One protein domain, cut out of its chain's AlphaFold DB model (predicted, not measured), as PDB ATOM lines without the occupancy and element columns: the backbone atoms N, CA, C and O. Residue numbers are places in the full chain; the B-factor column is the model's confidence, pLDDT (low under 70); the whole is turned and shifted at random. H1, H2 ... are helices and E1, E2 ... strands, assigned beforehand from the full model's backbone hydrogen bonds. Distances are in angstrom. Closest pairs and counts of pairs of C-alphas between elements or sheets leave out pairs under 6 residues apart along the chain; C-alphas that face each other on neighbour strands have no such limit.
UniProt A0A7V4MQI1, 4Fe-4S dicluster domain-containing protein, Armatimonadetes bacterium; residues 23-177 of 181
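Overview. This is residues 23 to 177 of the 181 residues of the protein "4Fe-4S dicluster domain-containing protein" of Armatimonadetes bacterium (UniProt A0A7V4MQI1). In a fold rich in loops, the short helix H4 and the strand E4 lie nearest the middle, E4 paired with E1 in a small two-stranded sheet, and the helix H3 packs on H4 farther out, with the small strand hairpin E2-E3 next to H3. At one end of the long axis lies a helical hairpin of H1 and H2, and at the other end the helix H5 comes near H3 and H4. The printed part has 155 residues, with five named helices and four named strands in the order H1 H2 E1 H3 E2 E3 H4 E4 H5; both sheets are antiparallel, and the class is mixed, helices and strands, with under half of the residues in named elements. It is compact, with a radius of gyration of the C-alphas of 15.9 A and spans of 44 by 36 by 31 A.

Along the chain. E2 holds residues 110 to 113 and E3 residues 120 to 123; C-alpha 110 is at (214.984, 141.428, 153.747). E1 holds residues 84 to 87 and E4 residues 150 to 152. H3 runs over residues 96 to 105, 12.4 A, and H4 over residues 140 to 144. H1, residues 23 to 38, is 22.7 A long and begins at C-alpha 23 (186.819, 119.933, 148.803). H2 is residues 53 to 60, 10.1 A. H5, residues 165 to 176, is 15.8 A long and ends at C-alpha 176 (212.873, 143.839, 127.258).

Arrangement. E2 and E3 form an antiparallel hairpin, with N 111 and O 122 2.9 A apart, within hydrogen-bond range. The closest C-alphas of H3 and E2 are those of Val 98 and Trp 110, 4.9 A apart. H3 and H4 touch, closest at the C-alphas of Cys 97 and Cys 141, 4.4 A. Those of Val 142 in H4 and Leu 150 in E4 are 5.0 A apart. E4 is antiparallel to E1, with N 85 and O 151 at 2.9 A. Residues 77 to 78 make a short antiparallel pairing with residues 86 to 87 of E1. H5 is close to H3 but not clearly touching, with the C-alphas of Ile 104 and Val 171 7.0 A apart. The hairpin H1 and H2 touches through residues 29 to 33 of H1 alone, at a steep tilt of 42 degrees, opposite ways; the C-alphas of Thr 32 and Ala 58 are closest, 6.4 A. H1 and H3 are apart. Every O i to N i+4 pair is within hydrogen-bond range in H1, H2, H4 and H5, and 5 of 6 in H3.

Size, cuts and confidence. The C-alphas farthest apart, those of Asp 69 and Lys 177, are 49.6 A apart. The printed part has no cut. The links H1 to H2, H2 to E1, E3 to H4 and E4 to H5 are long. Mean pLDDT of the printed part is 93.7 and of H5 83; no printed residue is under 70.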
ATOM      1  N   ARG A  23     185.560 120.154 148.083       95.81
ATOM      2  CA  ARG A  23     186.819 119.933 148.803       95.81
ATOM      3  C   ARG A  23     187.807 121.095 148.642       95.81
ATOM      4  O   ARG A  23     188.430 121.514 149.609       95.81
ATOM      5  N   LEU A  24     187.987 121.643 147.436       96.62
ATOM      6  CA  LEU A  24     188.892 122.784 147.237       96.62
ATOM      7  C   LEU A  24     188.386 124.063 147.907       96.62
ATOM      8  O   LEU A  24     189.198 124.840 148.412       96.62
ATOM      9  N   ARG A  25     187.070 124.295 147.905       96.31
ATOM     10  CA  ARG A  25     186.456 125.451 148.570       96.31
ATOM     11  C   ARG A  25     186.683 125.391 150.080       96.31
ATOM     12  O   ARG A  25     187.178 126.365 150.643       96.31
ATOM     13  N   GLU A  26     186.451 124.236 150.699       95.75
ATOM     14  CA  GLU A  26     186.688 124.019 152.133       95.75
ATOM     15  C   GLU A  26     188.157 124.212 152.520       95.75
ATOM     16  O   GLU A  26     188.458 124.937 153.467       95.75
ATOM     17  N   TYR A  27     189.091 123.630 151.759       96.62
ATOM     18  CA  TYR A  27     190.523 123.779 152.033       96.62
ATOM     19  C   TYR A  27     190.997 125.230 151.897       96.62
ATOM     20  O   TYR A  27     191.792 125.694 152.713       96.62
ATOM     21  N   ARG A  28     190.521 125.968 150.886       97.56
ATOM     22  CA  ARG A  28     190.861 127.390 150.716       97.56
ATOM     23  C   ARG A  28     190.307 128.237 151.861       97.56
ATOM     24  O   ARG A  28     191.039 129.087 152.371       97.56
ATOM     25  N   LYS A  29     189.058 127.990 152.284       98.25
ATOM     26  CA  LYS A  29     188.452 128.649 153.452       98.25
ATOM     27  C   LYS A  29     189.257 128.355 154.721       98.25
ATOM     28  O   LYS A  29     189.703 129.292 155.368       98.25
ATOM     29  N   MET A  30     189.572 127.087 154.990       97.81
ATOM     30  CA  MET A  30     190.410 126.671 156.122       97.81
ATOM     31  C   MET A  30     191.784 127.356 156.140       97.81
ATOM     32  O   MET A  30     192.177 127.909 157.159       97.81
ATOM     33  N   ILE A  31     192.526 127.333 155.025       97.56
ATOM     34  CA  ILE A  31     193.851 127.975 154.955       97.56
ATOM     35  C   ILE A  31     193.727 129.476 155.222       97.56
ATOM     36  O   ILE A  31     194.546 130.035 155.944       97.56
ATOM     37  N   THR A  32     192.698 130.120 154.671       98.25
ATOM     38  CA  THR A  32     192.453 131.548 154.904       98.25
ATOM     39  C   THR A  32     192.178 131.812 156.383       98.25
ATOM     40  O   THR A  32     192.822 132.680 156.957       98.25
ATOM     41  N   GLU A  33     191.319 131.022 157.032       98.25
ATOM     42  CA  GLU A  33     191.051 131.134 158.472       98.25
ATOM     43  C   GLU A  33     192.324 130.978 159.316       98.25
ATOM     44  O   GLU A  33     192.541 131.763 160.236       98.25
ATOM     45  N   LEU A  34     193.199 130.025 158.980       97.50
ATOM     46  CA  LEU A  34     194.475 129.834 159.679       97.50
ATOM     47  C   LEU A  34     195.411 131.043 159.531       97.50
ATOM     48  O   LEU A  34     196.035 131.447 160.508       97.50
ATOM     49  N   LEU A  35     195.468 131.657 158.343       97.19
ATOM     50  CA  LEU A  35     196.231 132.896 158.136       97.19
ATOM     51  C   LEU A  35     195.692 134.045 158.998       97.19
ATOM     52  O   LEU A  35     196.475 134.844 159.506       97.19
ATOM     53  N   PHE A  36     194.370 134.128 159.181       97.25
ATOM     54  CA  PHE A  36     193.771 135.096 160.100       97.25
ATOM     55  C   PHE A  36     194.064 134.765 161.568       97.25
ATOM     56  O   PHE A  36     194.297 135.691 162.336       97.25
ATOM     57  N   ALA A  37     194.063 133.487 161.956       96.75
ATOM     58  CA  ALA A  37     194.260 133.048 163.338       96.75
ATOM     59  C   ALA A  37     195.705 133.229 163.845       96.75
ATOM     60  O   ALA A  37     195.924 133.474 165.031       96.75
ATOM     61  N   GLU A  38     196.706 133.113 162.967       95.69
ATOM     62  CA  GLU A  38     198.128 133.152 163.347       95.69
ATOM     63  C   GLU A  38     198.604 134.538 163.837       95.69
ATOM     64  O   GLU A  38     199.569 134.651 164.605       95.69
ATOM     65  N   ARG A  39     197.962 135.615 163.372       95.06
ATOM     66  CA  ARG A  39     198.401 137.009 163.554       95.06
ATOM     67  C   ARG A  39     197.204 137.949 163.790       95.06
ATOM     68  O   ARG A  39     196.051 137.540 163.740       95.06
ATOM     69  N   ASN A  40     197.451 139.233 164.046       95.06
ATOM     70  CA  ASN A  40     196.419 140.200 164.447       95.06
ATOM     71  C   ASN A  40     195.838 140.932 163.229       95.06
ATOM     72  O   ASN A  40     196.212 142.062 162.897       95.06
ATOM     73  N   HIS A  41     194.874 140.300 162.564       94.31
ATOM     74  CA  HIS A  41     194.206 140.852 161.382       94.31
ATOM     75  C   HIS A  41     192.936 141.652 161.722       94.31
ATOM     76  O   HIS A  41     191.838 141.342 161.267       94.31
ATOM     77  N   VAL A  42     193.092 142.728 162.501       92.75
ATOM     78  CA  VAL A  42     191.991 143.645 162.853       92.75
ATOM     79  C   VAL A  42     191.819 144.708 161.761       92.75
ATOM     80  O   VAL A  42     192.485 145.745 161.766       92.75
ATOM     81  N   CYS A  43     190.934 144.448 160.793       92.94
ATOM     82  CA  CYS A  43     190.752 145.308 159.613       92.94
ATOM     83  C   CYS A  43     190.317 146.742 159.949       92.94
ATOM     84  O   CYS A  43     190.772 147.666 159.282       92.94
ATOM     85  N   ALA A  44     189.508 146.944 160.996       91.56
ATOM     86  CA  ALA A  44     188.965 148.258 161.365       91.56
ATOM     87  C   ALA A  44     190.039 149.324 161.662       91.56
ATOM     88  O   ALA A  44     189.786 150.512 161.498       91.56
ATOM     89  N   VAL A  45     191.241 148.902 162.068       90.31
ATOM     90  CA  VAL A  45     192.368 149.789 162.417       90.31
ATOM     91  C   VAL A  45     193.563 149.620 161.473       90.31
ATOM     92  O   VAL A  45     194.655 150.128 161.728       90.31
ATOM     93  N   CYS A  46     193.405 148.836 160.406       92.69
ATOM     94  CA  CYS A  46     194.479 148.527 159.473       92.69
ATOM     95  C   CYS A  46     194.531 149.562 158.348       92.69
ATOM     96  O   CYS A  46     193.536 149.789 157.664       92.69
ATOM     97  N   VAL A  47     195.719 150.108 158.080       90.50
ATOM     98  CA  VAL A  47     195.940 151.063 156.978       90.50
ATOM     99  C   VAL A  47     195.655 150.471 155.594       90.50
ATOM    100  O   VAL A  47     195.406 151.217 154.666       90.50
ATOM    101  N   ALA A  48     195.670 149.143 155.444       93.12
ATOM    102  CA  ALA A  48     195.384 148.464 154.177       93.12
ATOM    103  C   ALA A  48     193.916 148.013 154.041       93.12
ATOM    104  O   ALA A  48     193.610 147.192 153.180       93.12
ATOM    105  N   ASN A  49     193.012 148.460 154.920       93.69
ATOM    106  CA  ASN A  49     191.598 148.089 154.844       93.69
ATOM    107  C   ASN A  49     190.998 148.486 153.483       93.69
ATOM    108  O   ASN A  49     191.229 149.590 153.006       93.69
ATOM    109  N   GLY A  50     190.261 147.582 152.839       91.12
ATOM    110  CA  GLY A  50     189.730 147.795 151.487       91.12
ATOM    111  C   GLY A  50     190.744 147.587 150.353       91.12
ATOM    112  O   GLY A  50     190.329 147.427 149.211       91.12
ATOM    113  N   HIS A  51     192.042 147.495 150.666       92.44
ATOM    114  CA  HIS A  51     193.145 147.281 149.717       92.44
ATOM    115  C   HIS A  51     194.052 146.102 150.140       92.44
ATOM    116  O   HIS A  51     195.265 146.096 149.910       92.44
ATOM    117  N   CYS A  52     193.482 145.098 150.814       94.44
ATOM    118  CA  CYS A  52     194.198 143.960 151.391       94.44
ATOM    119  C   CYS A  52     193.804 142.647 150.698       94.44
ATOM    120  O   CYS A  52     192.673 142.185 150.839       94.44
ATOM    121  N   GLU A  53     194.762 141.967 150.054       96.06
ATOM    122  CA  GLU A  53     194.511 140.702 149.340       96.06
ATOM    123  C   GLU A  53     193.985 139.599 150.269       96.06
ATOM    124  O   GLU A  53     193.204 138.750 149.847       96.06
ATOM    125  N   LEU A  54     194.401 139.591 151.541       97.38
ATOM    126  CA  LEU A  54     193.915 138.612 152.518       97.38
ATOM    127  C   LEU A  54     192.437 138.853 152.870       97.38
ATOM    128  O   LEU A  54     191.673 137.901 153.017       97.38
ATOM    129  N   GLN A  55     192.028 140.121 152.961       96.38
ATOM    130  CA  GLN A  55     190.633 140.502 153.179       96.38
ATOM    131  C   GLN A  55     189.774 140.144 151.960       96.38
ATOM    132  O   GLN A  55     188.680 139.599 152.104       96.38
ATOM    133  N   ASP A  56     190.280 140.396 150.754       96.38
ATOM    134  CA  ASP A  56     189.612 140.015 149.506       96.38
ATOM    135  C   ASP A  56     189.457 138.502 149.390       96.38
ATOM    136  O   ASP A  56     188.392 138.008 149.015       96.38
ATOM    137  N   LEU A  57     190.500 137.756 149.762       97.31
ATOM    138  CA  LEU A  57     190.470 136.301 149.766       97.31
ATOM    139  C   LEU A  57     189.427 135.769 150.751       97.31
ATOM    140  O   LEU A  57     188.649 134.903 150.363       97.31
ATOM    141  N   ALA A  58     189.357 136.317 151.969       97.56
ATOM    142  CA  ALA A  58     188.329 135.965 152.952       97.56
ATOM    143  C   ALA A  58     186.911 136.144 152.394       97.56
ATOM    144  O   ALA A  58     186.098 135.221 152.472       97.56
ATOM    145  N   ARG A  59     186.637 137.284 151.746       97.06
ATOM    146  CA  ARG A  59     185.352 137.523 151.070       97.06
ATOM    147  C   ARG A  59     185.101 136.495 149.969       97.06
ATOM    148  O   ARG A  59     184.033 135.893 149.912       97.06
ATOM    149  N   LYS A  60     186.104 136.246 149.124       97.19
ATOM    150  CA  LYS A  60     186.012 135.326 147.983       97.19
ATOM    151  C   LYS A  60     185.729 133.879 148.392       97.19
ATOM    152  O   LYS A  60     185.039 133.173 147.663       97.19
ATOM    153  N   VAL A  61     186.273 133.422 149.519       97.38
ATOM    154  CA  VAL A  61     186.063 132.050 150.016       97.38
ATOM    155  C   VAL A  61     184.836 131.918 150.924       97.38
ATOM    156  O   VAL A  61     184.594 130.831 151.444       97.38
ATOM    157  N   GLY A  62     184.061 132.991 151.122       96.75
ATOM    158  CA  GLY A  62     182.887 132.980 152.000       96.75
ATOM    159  C   GLY A  62     183.254 132.763 153.470       96.75
ATOM    160  O   GLY A  62     182.583 132.007 154.178       96.75
ATOM    161  N   MET A  63     184.364 133.355 153.915       96.94
ATOM    162  CA  MET A  63     184.764 133.343 155.318       96.94
ATOM    163  C   MET A  63     183.946 134.380 156.090       96.94
ATOM    164  O   MET A  63     184.047 135.578 155.840       96.94
ATOM    165  N   ASP A  64     183.137 133.896 157.021       94.31
ATOM    166  CA  ASP A  64     182.240 134.661 157.884       94.31
ATOM    167  C   ASP A  64     182.803 134.802 159.307       94.31
ATOM    168  O   ASP A  64     182.685 135.859 159.921       94.31
ATOM    169  N   HIS A  65     183.476 133.763 159.802       94.38
ATOM    170  CA  HIS A  65     184.215 133.760 161.061       94.38
ATOM    171  C   HIS A  65     185.440 132.839 160.965       94.38
ATOM    172  O   HIS A  65     185.575 132.055 160.024       94.38
ATOM    173  N   VAL A  66     186.346 132.938 161.939       97.19
ATOM    174  CA  VAL A  66     187.490 132.029 162.087       97.19
ATOM    175  C   VAL A  66     187.137 130.969 163.124       97.19
ATOM    176  O   VAL A  66     186.730 131.300 164.234       97.19
ATOM    177  N   ARG A  67     187.274 129.692 162.750       96.75
ATOM    178  CA  ARG A  67     186.926 128.536 163.599       96.75
ATOM    179  C   ARG A  67     188.055 128.091 164.533       96.75
ATOM    180  O   ARG A  67     187.858 127.189 165.340       96.75
ATOM    181  N   TYR A  68     189.237 128.675 164.376       96.56
ATOM    182  CA  TYR A  68     190.440 128.362 165.141       96.56
ATOM    183  C   TYR A  68     190.705 129.441 166.186       96.56
ATOM    184  O   TYR A  68     190.397 130.612 165.960       96.56
ATOM    185  N   ASP A  69     191.336 129.059 167.294       96.44
ATOM    186  CA  ASP A  69     191.776 130.024 168.294       96.44
ATOM    187  C   ASP A  69     192.814 130.975 167.696       96.44
ATOM    188  O   ASP A  69     193.802 130.562 167.077       96.44
ATOM    189  N   TYR A  70     192.591 132.269 167.899       96.00
ATOM    190  CA  TYR A  70     193.564 133.286 167.536       96.00
ATOM    191  C   TYR A  70     194.760 133.228 168.481       96.00
ATOM    192  O   TYR A  70     194.608 133.175 169.700       96.00
ATOM    193  N   GLN A  71     195.964 133.316 167.921       94.31
ATOM    194  CA  GLN A  71     197.192 133.316 168.717       94.31
ATOM    195  C   GLN A  71     197.453 134.652 169.418       94.31
ATOM    196  O   GLN A  71     198.207 134.692 170.386       94.31
ATOM    197  N   PHE A  72     196.884 135.740 168.894       94.00
ATOM    198  CA  PHE A  72     197.085 137.119 169.345       94.00
ATOM    199  C   PHE A  72     198.509 137.454 169.824       94.00
ATOM    200  O   PHE A  72     198.690 137.952 170.941       94.00
ATOM    201  N   PRO A  73     199.554 137.178 169.021       94.31
ATOM    202  CA  PRO A  73     200.915 137.410 169.471       94.31
ATOM    203  C   PRO A  73     201.156 138.912 169.661       94.31
ATOM    204  O   PRO A  73     200.646 139.739 168.905       94.31
ATOM    205  N   ASN A  74     201.971 139.261 170.656       94.81
ATOM    206  CA  ASN A  74     202.450 140.625 170.856       94.81
ATOM    207  C   ASN A  74     203.794 140.797 170.138       94.81
ATOM    208  O   ASN A  74     204.851 140.516 170.707       94.81
ATOM    209  N   LEU A  75     203.751 141.178 168.859       95.06
ATOM    210  CA  LEU A  75     204.948 141.367 168.039       95.06
ATOM    211  C   LEU A  75     205.289 142.856 167.899       95.06
ATOM    212  O   LEU A  75     204.386 143.696 167.866       95.06
ATOM    213  N   PRO A  76     206.583 143.205 167.778       94.81
ATOM    214  CA  PRO A  76     206.986 144.594 167.637       94.81
ATOM    215  C   PRO A  76     206.505 145.190 166.309       94.81
ATOM    216  O   PRO A  76     206.383 144.497 165.293       94.81
ATOM    217  N   VAL A  77     206.283 146.501 166.327       96.88
ATOM    218  CA  VAL A  77     206.085 147.317 165.129       96.88
ATOM    219  C   VAL A  77     207.331 148.172 164.950       96.88
ATOM    220  O   VAL A  77     207.664 148.979 165.816       96.88
ATOM    221  N   ASP A  78     208.021 147.993 163.832       97.88
ATOM    222  CA  ASP A  78     209.198 148.778 163.492       97.88
ATOM    223  C   ASP A  78     208.787 150.024 162.698       97.88
ATOM    224  O   ASP A  78     208.293 149.957 161.569       97.88
ATOM    225  N   ILE A  79     209.002 151.180 163.321       97.62
ATOM    226  CA  ILE A  79     208.804 152.511 162.750       97.62
ATOM    227  C   ILE A  79     210.118 153.298 162.711       97.62
ATOM    228  O   ILE A  79     210.098 154.524 162.751       97.62
ATOM    229  N   THR A  80     211.271 152.642 162.647       98.25
ATOM    230  CA  THR A  80     212.572 153.328 162.608       98.25
ATOM    231  C   THR A  80     212.888 153.904 161.226       98.25
ATOM    232  O   THR A  80     213.455 154.988 161.125       98.25
ATOM    233  N   HIS A  81     212.447 153.254 160.143       98.25
ATOM    234  CA  HIS A  81     212.680 153.742 158.780       98.25
ATOM    235  C   HIS A  81     211.956 155.070 158.516       98.25
ATOM    236  O   HIS A  81     210.769 155.205 158.806       98.25
ATOM    237  N   GLN A  82     212.615 156.053 157.895       96.94
ATOM    238  CA  GLN A  82     212.064 157.408 157.720       96.94
ATOM    239  C   GLN A  82     210.683 157.422 157.029       96.94
ATOM    240  O   GLN A  82     209.778 158.137 157.448       96.94
ATOM    241  N   ARG A  83     210.512 156.602 155.984       96.44
ATOM    242  CA  ARG A  83     209.322 156.615 155.104       96.44
ATOM    243  C   ARG A  83     208.322 155.477 155.319       96.44
ATOM    244  O   ARG A  83     207.171 155.592 154.901       96.44
ATOM    245  N   PHE A  84     208.747 154.371 155.917       97.56
ATOM    246  CA  PHE A  84     208.002 153.112 155.898       97.56
ATOM    247  C   PHE A  84     207.933 152.509 157.297       97.56
ATOM    248  O   PHE A  84     208.718 152.880 158.166       97.56
ATOM    249  N   GLY A  85     206.978 151.613 157.513       97.50
ATOM    250  CA  GLY A  85     206.848 150.849 158.746       97.50
ATOM    251  C   GLY A  85     206.583 149.374 158.471       97.50
ATOM    252  O   GLY A  85     206.051 149.011 157.414       97.50
ATOM    253  N   LEU A  86     206.979 148.542 159.430       98.00
ATOM    254  CA  LEU A  86     206.779 147.099 159.440       98.00
ATOM    255  C   LEU A  86     205.996 146.704 160.690       98.00
ATOM    256  O   LEU A  86     206.476 146.834 161.810       98.00
ATOM    257  N   ASP A  87     204.800 146.172 160.492       97.31
ATOM    258  CA  ASP A  87     203.984 145.579 161.539       97.31
ATOM    259  C   ASP A  87     203.975 144.053 161.402       97.31
ATOM    260  O   ASP A  87     203.282 143.473 160.555       97.31
ATOM    261  N   HIS A  88     204.746 143.387 162.263       96.88
ATOM    262  CA  HIS A  88     204.820 141.929 162.293       96.88
ATOM    263  C   HIS A  88     203.489 141.267 162.638       96.88
ATOM    264  O   HIS A  88     203.239 140.145 162.191       96.88
ATOM    265  N   ASN A  89     202.606 141.965 163.352       96.25
ATOM    266  CA  ASN A  89     201.292 141.455 163.719       96.25
ATOM    267  C   ASN A  89     200.357 141.315 162.515       96.25
ATOM    268  O   ASN A  89     199.281 140.756 162.659       96.25
ATOM    269  N   ARG A  90     200.729 141.812 161.331       96.81
ATOM    270  CA  ARG A  90     199.915 141.720 160.107       96.81
ATOM    271  C   ARG A  90     200.590 140.885 159.014       96.81
ATOM    272  O   ARG A  90     200.067 140.792 157.899       96.81
ATOM    273  N   CYS A  91     201.772 140.329 159.281       97.44
ATOM    274  CA  CYS A  91     202.573 139.601 158.299       97.44
ATOM    275  C   CYS A  91     202.172 138.125 158.224       97.44
ATOM    276  O   CYS A  91     202.333 137.397 159.192       97.44
ATOM    277  N   ILE A  92     201.767 137.667 157.037       97.62
ATOM    278  CA  ILE A  92     201.446 136.253 156.757       97.62
ATOM    279  C   ILE A  92     202.644 135.436 156.239       97.62
ATOM    280  O   ILE A  92     202.469 134.434 155.555       97.62
ATOM    281  N   LEU A  93     203.868 135.940 156.428       97.62
ATOM    282  CA  LEU A  93     205.124 135.291 156.022       97.62
ATOM    283  C   LEU A  93     205.163 134.793 154.554       97.62
ATOM    284  O   LEU A  93     205.817 133.816 154.216       97.62
ATOM    285  N   CYS A  94     204.503 135.499 153.629       97.50
ATOM    286  CA  CYS A  94     204.406 135.093 152.214       97.50
ATOM    287  C   CYS A  94     205.693 135.270 151.381       97.50
ATOM    288  O   CYS A  94     205.681 134.999 150.176       97.50
ATOM    289  N   THR A  95     206.742 135.834 151.991       97.94
ATOM    290  CA  THR A  95     208.083 136.085 151.423       97.94
ATOM    291  C   THR A  95     208.149 136.964 150.166       97.94
ATOM    292  O   THR A  95     209.208 137.113 149.561       97.94
ATOM    293  N   ARG A  96     207.053 137.633 149.778       97.31
ATOM    294  CA  ARG A  96     207.053 138.559 148.628       97.31
ATOM    295  C   ARG A  96     208.004 139.746 148.809       97.31
ATOM    296  O   ARG A  96     208.655 140.123 147.844       97.31
ATOM    297  N   CYS A  97     208.106 140.314 150.014       98.06
ATOM    298  CA  CYS A  97     209.039 141.413 150.290       98.06
ATOM    299  C   CYS A  97     210.503 140.992 150.117       98.06
ATOM    300  O   CYS A  97     211.259 141.732 149.493       98.06
ATOM    301  N   VAL A  98     210.852 139.790 150.591       98.44
ATOM    302  CA  VAL A  98     212.175 139.172 150.415       98.44
ATOM    303  C   VAL A  98     212.483 139.031 148.928       98.44
ATOM    304  O   VAL A  98     213.427 139.641 148.436       98.44
ATOM    305  N   ARG A  99     211.616 138.337 148.175       97.19
ATOM    306  CA  ARG A  99     211.833 138.098 146.739       97.19
ATOM    307  C   ARG A  99     211.923 139.375 145.913       97.19
ATOM    308  O   ARG A  99     212.750 139.449 145.021       97.19
ATOM    309  N   VAL A 100     211.087 140.379 146.176       96.81
ATOM    310  CA  VAL A 100     211.129 141.638 145.412       96.81
ATOM    311  C   VAL A 100     212.392 142.442 145.721       96.81
ATOM    312  O   VAL A 100     212.959 143.064 144.825       96.81
ATOM    313  N   CYS A 101     212.855 142.422 146.968       97.81
ATOM    314  CA  CYS A 101     214.084 143.104 147.362       97.81
ATOM    315  C   CYS A 101     215.340 142.433 146.795       97.81
ATOM    316  O   CYS A 101     216.287 143.124 146.437       97.81
ATOM    317  N   ASP A 102     215.315 141.111 146.668       97.12
ATOM    318  CA  ASP A 102     216.338 140.304 146.007       97.12
ATOM    319  C   ASP A 102     216.276 140.460 144.473       97.12
ATOM    320  O   ASP A 102     217.137 141.068 143.850       97.12
ATOM    321  N   GLN A 103     215.194 140.010 143.845       94.31
ATOM    322  CA  GLN A 103     215.144 139.782 142.398       94.31
ATOM    323  C   GLN A 103     214.893 141.057 141.584       94.31
ATOM    324  O   GLN A 103     215.401 141.198 140.469       94.31
ATOM    325  N   ILE A 104     214.092 141.987 142.115       92.94
ATOM    326  CA  ILE A 104     213.735 143.216 141.394       92.94
ATOM    327  C   ILE A 104     214.712 144.332 141.746       92.94
ATOM    328  O   ILE A 104     215.268 144.949 140.842       92.94
ATOM    329  N   GLU A 105     214.918 144.582 143.040       95.06
ATOM    330  CA  GLU A 105     215.811 145.650 143.495       95.06
ATOM    331  C   GLU A 105     217.291 145.239 143.505       95.06
ATOM    332  O   GLU A 105     218.133 146.062 143.164       95.06
ATOM    333  N   GLY A 106     217.624 143.998 143.881       95.56
ATOM    334  CA  GLY A 106     219.014 143.569 144.088       95.56
ATOM    335  C   GLY A 106     219.640 144.072 145.393       95.56
ATOM    336  O   GLY A 106     220.860 144.086 145.516       95.56
ATOM    337  N   ALA A 107     218.831 144.522 146.358       96.88
ATOM    338  CA  ALA A 107     219.313 145.107 147.612       96.88
ATOM    339  C   ALA A 107     219.544 144.071 148.722       96.88
ATOM    340  O   ALA A 107     220.351 144.311 149.613       96.88
ATOM    341  N   HIS A 108     218.838 142.933 148.686       97.00
ATOM    342  CA  HIS A 108     218.954 141.855 149.683       97.00
ATOM    343  C   HIS A 108     218.776 142.301 151.151       97.00
ATOM    344  O   HIS A 108     219.321 141.688 152.061       97.00
ATOM    345  N   THR A 109     217.991 143.353 151.402       98.19
ATOM    346  CA  THR A 109     217.756 143.872 152.761       98.19
ATOM    347  C   THR A 109     216.911 142.944 153.619       98.19
ATOM    348  O   THR A 109     217.101 142.881 154.828       98.19
ATOM    349  N   TRP A 110     215.935 142.263 153.019       98.12
ATOM    350  CA  TRP A 110     214.984 141.428 153.747       98.12
ATOM    351  C   TRP A 110     215.437 139.973 153.795       98.12
ATOM    352  O   TRP A 110     215.737 139.397 152.753       98.12
ATOM    353  N   ASP A 111     215.337 139.358 154.970       97.31
ATOM    354  CA  ASP A 111     215.517 137.918 155.171       97.31
ATOM    355  C   ASP A 111     214.475 137.372 156.168       97.31
ATOM    356  O   ASP A 111     213.568 138.093 156.596       97.31
ATOM    357  N   ILE A 112     214.559 136.092 156.522       97.69
ATOM    358  CA  ILE A 112     213.702 135.409 157.490       97.69
ATOM    359  C   ILE A 112     214.562 134.882 158.635       97.69
ATOM    360  O   ILE A 112     215.558 134.199 158.426       97.69
ATOM    361  N   SER A 113     214.122 135.131 159.864       97.19
ATOM    362  CA  SER A 113     214.717 134.552 161.068       97.19
ATOM    363  C   SER A 113     213.669 133.830 161.905       97.19
ATOM    364  O   SER A 113     212.471 134.101 161.798       97.19
ATOM    365  N   GLY A 114     214.124 132.902 162.745       95.75
ATOM    366  CA  GLY A 114     213.275 132.043 163.565       95.75
ATOM    367  C   GLY A 114     212.774 130.799 162.827       95.75
ATOM    368  O   GLY A 114     213.195 130.481 161.715       95.75
ATOM    369  N   ARG A 115     211.894 130.044 163.490       95.00
ATOM    370  CA  ARG A 115     211.282 128.809 162.975       95.00
ATOM    371  C   ARG A 115     209.855 128.668 163.497       95.00
ATOM    372  O   ARG A 115     209.529 129.199 164.558       95.00
ATOM    373  N   GLY A 116     209.026 127.919 162.768       92.00
ATOM    374  CA  GLY A 116     207.628 127.681 163.139       92.00
ATOM    375  C   GLY A 116     206.870 128.991 163.363       92.00
ATOM    376  O   GLY A 116     207.069 129.953 162.626       92.00
ATOM    377  N   HIS A 117     206.063 129.049 164.425       87.94
ATOM    378  CA  HIS A 117     205.275 130.238 164.779       87.94
ATOM    379  C   HIS A 117     206.130 131.487 165.091       87.94
ATOM    380  O   HIS A 117     205.639 132.617 165.009       87.94
ATOM    381  N   GLY A 118     207.406 131.293 165.456       91.56
ATOM    382  CA  GLY A 118     208.364 132.359 165.752       91.56
ATOM    383  C   GLY A 118     209.087 132.910 164.521       91.56
ATOM    384  O   GLY A 118     209.924 133.799 164.665       91.56
ATOM    385  N   ALA A 119     208.807 132.388 163.323       96.12
ATOM    386  CA  ALA A 119     209.407 132.893 162.099       96.12
ATOM    387  C   ALA A 119     208.896 134.305 161.765       96.12
ATOM    388  O   ALA A 119     207.692 134.585 161.800       96.12
ATOM    389  N   ARG A 120     209.819 135.201 161.413       96.75
ATOM    390  CA  ARG A 120     209.518 136.579 161.019       96.75
ATOM    391  C   ARG A 120     210.476 137.067 159.946       96.75
ATOM    392  O   ARG A 120     211.623 136.633 159.881       96.75
ATOM    393  N   VAL A 121     209.996 138.002 159.131       97.81
ATOM    394  CA  VAL A 121     210.877 138.781 158.256       97.81
ATOM    395  C   VAL A 121     211.778 139.673 159.107       97.81
ATOM    396  O   VAL A 121     211.354 140.131 160.162       97.81
ATOM    397  N   ILE A 122     213.006 139.902 158.674       97.88
ATOM    398  CA  ILE A 122     213.984 140.757 159.350       97.88
ATOM    399  C   ILE A 122     214.724 141.598 158.313       97.88
ATOM    400  O   ILE A 122     214.739 141.242 157.134       97.88
ATOM    401  N   THR A 123     215.327 142.698 158.750       98.00
ATOM    402  CA  THR A 123     216.226 143.509 157.924       98.00
ATOM    403  C   THR A 123     217.681 143.296 158.311       98.00
ATOM    404  O   THR A 123     217.996 143.300 159.504       98.00
ATOM    405  N   ASP A 124     218.556 143.129 157.316       95.81
ATOM    406  CA  ASP A 124     219.975 142.794 157.491       95.81
ATOM    407  C   ASP A 124     220.143 141.698 158.572       95.81
ATOM    408  O   ASP A 124     219.411 140.708 158.594       95.81
ATOM    409  N   MET A 125     221.043 141.884 159.538       94.31
ATOM    410  CA  MET A 125     221.227 140.982 160.682       94.31
ATOM    411  C   MET A 125     220.229 141.266 161.816       94.31
ATOM    412  O   MET A 125     220.615 141.433 162.972       94.31
ATOM    413  N   ASN A 126     218.935 141.340 161.487       95.75
ATOM    414  CA  ASN A 126     217.855 141.708 162.415       95.75
ATOM    415  C   ASN A 126     218.079 143.090 163.073       95.75
ATOM    416  O   ASN A 126     217.734 143.304 164.235       95.75
ATOM    417  N   ALA A 127     218.659 144.023 162.317       97.00
ATOM    418  CA  ALA A 127     218.741 145.429 162.698       97.00
ATOM    419  C   ALA A 127     217.376 146.108 162.498       97.00
ATOM    420  O   ALA A 127     216.595 145.630 161.669       97.00
ATOM    421  N   PRO A 128     217.072 147.219 163.193       97.88
ATOM    422  CA  PRO A 128     215.917 148.045 162.858       97.88
ATOM    423  C   PRO A 128     215.969 148.504 161.395       97.88
ATOM    424  O   PRO A 128     217.039 148.805 160.864       97.88
ATOM    425  N   TRP A 129     214.821 148.599 160.730       97.94
ATOM    426  CA  TRP A 129     214.763 148.902 159.298       97.94
ATOM    427  C   TRP A 129     215.376 150.272 158.956       97.94
ATOM    428  O   TRP A 129     215.981 150.442 157.900       97.94
ATOM    429  N   GLY A 130     215.276 151.256 159.849       97.69
ATOM    430  CA  GLY A 130     215.920 152.561 159.679       97.69
ATOM    431  C   GLY A 130     217.448 152.533 159.740       97.69
ATOM    432  O   GLY A 130     218.080 153.467 159.256       97.69
ATOM    433  N   GLU A 131     218.036 151.471 160.291       97.88
ATOM    434  CA  GLU A 131     219.486 151.271 160.400       97.88
ATOM    435  C   GLU A 131     220.028 150.303 159.335       97.88
ATOM    436  O   GLU A 131     221.244 150.130 159.212       97.88
ATOM    437  N   ALA A 132     219.141 149.678 158.552       97.50
ATOM    438  CA  ALA A 132     219.499 148.705 157.529       97.50
ATOM    439  C   ALA A 132     220.249 149.378 156.369       97.50
ATOM    440  O   ALA A 132     219.662 150.081 155.542       97.50
ATOM    441  N   LYS A 133     221.562 149.144 156.294       96.06
ATOM    442  CA  LYS A 133     222.467 149.816 155.344       96.06
ATOM    443  C   LYS A 133     222.240 149.378 153.904       96.06
ATOM    444  O   LYS A 133     222.555 150.126 152.983       96.06
ATOM    445  N   SER A 134     221.713 148.174 153.711       97.50
ATOM    446  CA  SER A 134     221.387 147.647 152.387       97.50
ATOM    447  C   SER A 134     220.114 148.273 151.793       97.50
ATOM    448  O   SER A 134     219.894 148.188 150.586       97.50
ATOM    449  N   CYS A 135     219.256 148.900 152.612       97.88
ATOM    450  CA  CYS A 135     217.965 149.419 152.167       97.88
ATOM    451  C   CYS A 135     218.135 150.625 151.233       97.88
ATOM    452  O   CYS A 135     218.611 151.684 151.631       97.88
ATOM    453  N   THR A 136     217.608 150.525 150.012       97.56
ATOM    454  CA  THR A 136     217.609 151.629 149.033       97.56
ATOM    455  C   THR A 136     216.420 152.584 149.177       97.56
ATOM    456  O   THR A 136     216.228 153.483 148.361       97.56
ATOM    457  N   SER A 137     215.559 152.391 150.186       97.25
ATOM    458  CA  SER A 137     214.315 153.161 150.372       97.25
ATOM    459  C   SER A 137     213.356 153.141 149.165       97.25
ATOM    460  O   SER A 137     212.497 154.017 149.032       97.25
ATOM    461  N   CYS A 138     213.455 152.136 148.287       95.88
ATOM    462  CA  CYS A 138     212.723 152.099 147.018       95.88
ATOM    463  C   CYS A 138     211.215 151.811 147.142       95.88
ATOM    464  O   CYS A 138     210.466 152.039 146.196       95.88
ATOM    465  N   GLY A 139     210.756 151.272 148.278       95.06
ATOM    466  CA  GLY A 139     209.339 150.998 148.556       95.06
ATOM    467  C   GLY A 139     208.718 149.808 147.808       95.06
ATOM    468  O   GLY A 139     207.567 149.473 148.072       95.06
ATOM    469  N   LYS A 140     209.454 149.107 146.934       95.69
ATOM    470  CA  LYS A 140     208.916 147.975 146.146       95.69
ATOM    471  C   LYS A 140     208.370 146.839 147.024       95.69
ATOM    472  O   LYS A 140     207.359 146.225 146.695       95.69
ATOM    473  N   CYS A 141     208.994 146.598 148.179       96.56
ATOM    474  CA  CYS A 141     208.516 145.634 149.174       96.56
ATOM    475  C   CYS A 141     207.160 146.030 149.798       96.56
ATOM    476  O   CYS A 141     206.341 145.150 150.066       96.56
ATOM    477  N   VAL A 142     206.898 147.331 149.974       95.81
ATOM    478  CA  VAL A 142     205.619 147.869 150.472       95.81
ATOM    479  C   VAL A 142     204.512 147.656 149.439       95.81
ATOM    480  O   VAL A 142     203.420 147.220 149.801       95.81
ATOM    481  N   THR A 143     204.812 147.882 148.156       93.88
ATOM    482  CA  THR A 143     203.892 147.602 147.038       93.88
ATOM    483  C   THR A 143     203.588 146.108 146.904       93.88
ATOM    484  O   THR A 143     202.450 145.727 146.653       93.88
ATOM    485  N   ALA A 144     204.593 145.246 147.089       95.50
ATOM    486  CA  ALA A 144     204.464 143.798 146.903       95.50
ATOM    487  C   ALA A 144     203.756 143.066 148.056       95.50
ATOM    488  O   ALA A 144     203.294 141.927 147.893       95.50
ATOM    489  N   CYS A 145     203.729 143.672 149.244       96.69
ATOM    490  CA  CYS A 145     203.092 143.092 150.418       96.69
ATOM    491  C   CYS A 145     201.592 142.840 150.137       96.69
ATOM    492  O   CYS A 145     200.946 143.707 149.566       96.69
ATOM    493  N   PRO A 146     201.014 141.678 150.502       96.19
ATOM    494  CA  PRO A 146     199.581 141.410 150.305       96.19
ATOM    495  C   PRO A 146     198.684 141.935 151.436       96.19
ATOM    496  O   PRO A 146     197.478 142.056 151.257       96.19
ATOM    497  N   THR A 147     199.251 142.233 152.608       96.75
ATOM    498  CA  THR A 147     198.524 142.625 153.834       96.75
ATOM    499  C   THR A 147     199.022 143.963 154.369       96.75
ATOM    500  O   THR A 147     199.968 144.510 153.826       96.75
ATOM    501  N   GLY A 148     198.473 144.503 155.455       95.81
ATOM    502  CA  GLY A 148     198.975 145.745 156.070       95.81
ATOM    503  C   GLY A 148     200.331 145.649 156.787       95.81
ATOM    504  O   GLY A 148     200.633 146.535 157.576       95.81
ATOM    505  N   ALA A 149     201.124 144.589 156.579       97.44
ATOM    506  CA  ALA A 149     202.382 144.383 157.303       97.44
ATOM    507  C   ALA A 149     203.469 145.392 156.933       97.44
ATOM    508  O   ALA A 149     204.167 145.880 157.806       97.44
ATOM    509  N   LEU A 150     203.613 145.716 155.649       97.19
ATOM    510  CA  LEU A 150     204.513 146.767 155.180       97.19
ATOM    511  C   LEU A 150     203.677 147.933 154.670       97.19
ATOM    512  O   LEU A 150     202.783 147.743 153.838       97.19
ATOM    513  N   PHE A 151     203.970 149.133 155.161       95.69
ATOM    514  CA  PHE A 151     203.176 150.321 154.870       95.69
ATOM    515  C   PHE A 151     204.033 151.581 154.774       95.69
ATOM    516  O   PHE A 151     205.149 151.652 155.293       95.69
ATOM    517  N   LYS A 152     203.498 152.600 154.099       95.31
ATOM    518  CA  LYS A 152     204.085 153.939 154.049       95.31
ATOM    519  C   LYS A 152     203.530 154.774 155.197       95.31
ATOM    520  O   LYS A 152     202.316 154.866 155.374       95.31
ATOM    521  N   LYS A 153     204.421 155.392 155.973       93.81
ATOM    522  CA  LYS A 153     204.038 156.254 157.096       93.81
ATOM    523  C   LYS A 153     203.265 157.475 156.605       93.81
ATOM    524  O   LYS A 153     203.575 158.016 155.545       93.81
ATOM    525  N   GLY A 154     202.283 157.898 157.396       87.44
ATOM    526  CA  GLY A 154     201.427 159.040 157.075       87.44
ATOM    527  C   GLY A 154     200.386 158.774 155.987       87.44
ATOM    528  O   GLY A 154     199.671 159.699 155.635       87.44
ATOM    529  N   SER A 155     200.285 157.544 155.470       83.12
ATOM    530  CA  SER A 155     199.242 157.196 154.502       83.12
ATOM    531  C   SER A 155     197.927 156.931 155.223       83.12
ATOM    532  O   SER A 155     197.886 156.199 156.217       83.12
ATOM    533  N   THR A 156     196.852 157.497 154.696       82.62
ATOM    534  CA  THR A 156     195.483 157.139 155.061       82.62
ATOM    535  C   THR A 156     195.084 155.808 154.418       82.62
ATOM    536  O   THR A 156     195.768 155.291 153.535       82.62
ATOM    537  N   VAL A 157     193.947 155.250 154.844       78.19
ATOM    538  CA  VAL A 157     193.401 154.017 154.255       78.19
ATOM    539  C   VAL A 157     193.171 154.167 152.748       78.19
ATOM    540  O   VAL A 157     193.519 153.269 151.991       78.19
ATOM    541  N   ALA A 158     192.662 155.324 152.309       74.38
ATOM    542  CA  ALA A 158     192.385 155.606 150.900       74.38
ATOM    543  C   ALA A 158     193.653 155.708 150.031       74.38
ATOM    544  O   ALA A 158     193.593 155.503 148.826       74.38
ATOM    545  N   GLU A 159     194.803 156.025 150.627       78.69
ATOM    546  CA  GLU A 159     196.072 156.193 149.906       78.69
ATOM    547  C   GLU A 159     196.897 154.902 149.835       78.69
ATOM    548  O   GLU A 159     197.885 154.835 149.104       78.69
ATOM    549  N   MET A 160     196.517 153.869 150.591       81.12
ATOM    550  CA  MET A 160     197.197 152.570 150.619       81.12
ATOM    551  C   MET A 160     196.749 151.648 149.477       81.12
ATOM    552  O   MET A 160     196.614 150.435 149.651       81.12
ATOM    553  N   GLU A 161     196.566 152.211 148.287       76.12
ATOM    554  CA  GLU A 161     196.296 151.442 147.080       76.12
ATOM    555  C   GLU A 161     197.582 150.778 146.566       76.12
ATOM    556  O   GLU A 161     198.659 151.379 146.498       76.12
ATOM    557  N   ARG A 162     197.483 149.492 146.218       73.69
ATOM    558  CA  ARG A 162     198.621 148.696 145.750       73.69
ATOM    559  C   ARG A 162     198.520 148.439 144.261       73.69
ATOM    560  O   ARG A 162     197.910 147.470 143.821       73.69
ATOM    561  N   ASP A 163     199.202 149.281 143.502       75.19
ATOM    562  CA  ASP A 163     199.344 149.102 142.064       75.19
ATOM    563  C   ASP A 163     200.438 148.067 141.744       75.19
ATOM    564  O   ASP A 163     201.641 148.352 141.767       75.19
ATOM    565  N   ARG A 164     200.008 146.834 141.464       70.94
ATOM    566  CA  ARG A 164     200.897 145.716 141.101       70.94
ATOM    567  C   ARG A 164     201.435 145.835 139.682       70.94
ATOM    568  O   ARG A 164     202.528 145.333 139.419       70.94
ATOM    569  N   THR A 165     200.721 146.539 138.805       80.94
ATOM    570  CA  THR A 165     201.120 146.704 137.403       80.94
ATOM    571  C   THR A 165     202.455 147.436 137.299       80.94
ATOM    572  O   THR A 165     203.256 147.143 136.419       80.94
ATOM    573  N   ARG A 166     202.787 148.287 138.280       81.94
ATOM    574  CA  ARG A 166     204.113 148.917 138.393       81.94
ATOM    575  C   ARG A 166     205.253 147.920 138.559       81.94
ATOM    576  O   ARG A 166     206.316 148.124 137.982       81.94
ATOM    577  N   LEU A 167     205.077 146.866 139.359       82.62
ATOM    578  CA  LEU A 167     206.125 145.854 139.538       82.62
ATOM    579  C   LEU A 167     206.281 145.013 138.268       82.62
ATOM    580  O   LEU A 167     207.404 144.755 137.846       82.62
ATOM    581  N   GLU A 168     205.167 144.648 137.638       83.75
ATOM    582  CA  GLU A 168     205.151 143.925 136.361       83.75
ATOM    583  C   GLU A 168     205.801 144.741 135.240       83.75
ATOM    584  O   GLU A 168     206.599 144.204 134.468       83.75
ATOM    585  N   PHE A 169     205.537 146.049 135.196       83.75
ATOM    586  CA  PHE A 169     206.194 146.979 134.288       83.75
ATOM    587  C   PHE A 169     207.706 146.997 134.509       83.75
ATOM    588  O   PHE A 169     208.444 146.838 133.549       83.75
ATOM    589  N   ILE A 170     208.184 147.121 135.755       82.94
ATOM    590  CA  ILE A 170     209.629 147.133 136.048       82.94
ATOM    591  C   ILE A 170     210.301 145.834 135.587       82.94
ATOM    592  O   ILE A 170     211.382 145.878 134.997       82.94
ATOM    593  N   VAL A 171     209.672 144.684 135.841       83.19
ATOM    594  CA  VAL A 171     210.188 143.381 135.393       83.19
ATOM    595  C   VAL A 171     210.234 143.329 133.867       83.19
ATOM    596  O   VAL A 171     211.290 143.069 133.294       83.19
ATOM    597  N   THR A 172     209.128 143.679 133.210       82.19
ATOM    598  CA  THR A 172     209.016 143.675 131.745       82.19
ATOM    599  C   THR A 172     210.017 144.634 131.100       82.19
ATOM    600  O   THR A 172     210.685 144.279 130.130       82.19
ATOM    601  N   ALA A 173     210.163 145.839 131.652       81.81
ATOM    602  CA  ALA A 173     211.100 146.858 131.201       81.81
ATOM    603  C   ALA A 173     212.548 146.372 131.293       81.81
ATOM    604  O   ALA A 173     213.333 146.592 130.370       81.81
ATOM    605  N   ARG A 174     212.901 145.661 132.371       80.69
ATOM    606  CA  ARG A 174     214.236 145.084 132.560       80.69
ATOM    607  C   ARG A 174     214.512 143.936 131.588       80.69
ATOM    608  O   ARG A 174     215.582 143.915 130.983       80.69
ATOM    609  N   GLU A 175     213.561 143.022 131.407       83.12
ATOM    610  CA  GLU A 175     213.683 141.889 130.478       83.12
ATOM    611  C   GLU A 175     213.777 142.349 129.019       83.12
ATOM    612  O   GLU A 175     214.624 141.873 128.262       83.12
ATOM    613  N   LYS A 176     212.943 143.319 128.631       85.19
ATOM    614  CA  LYS A 176     212.873 143.839 127.258       85.19
ATOM    615  C   LYS A 176     213.817 145.014 126.989       85.19
ATOM    616  O   LYS A 176     213.897 145.468 125.853       85.19
ATOM    617  N   LYS A 177     214.527 145.514 128.010       78.88
ATOM    618  CA  LYS A 177     215.329 146.757 127.980       78.88
ATOM    619  C   LYS A 177     214.533 147.986 127.496       78.88
ATOM    620  O   LYS A 177     215.083 148.868 126.841       78.88
TER     621      LYS A 177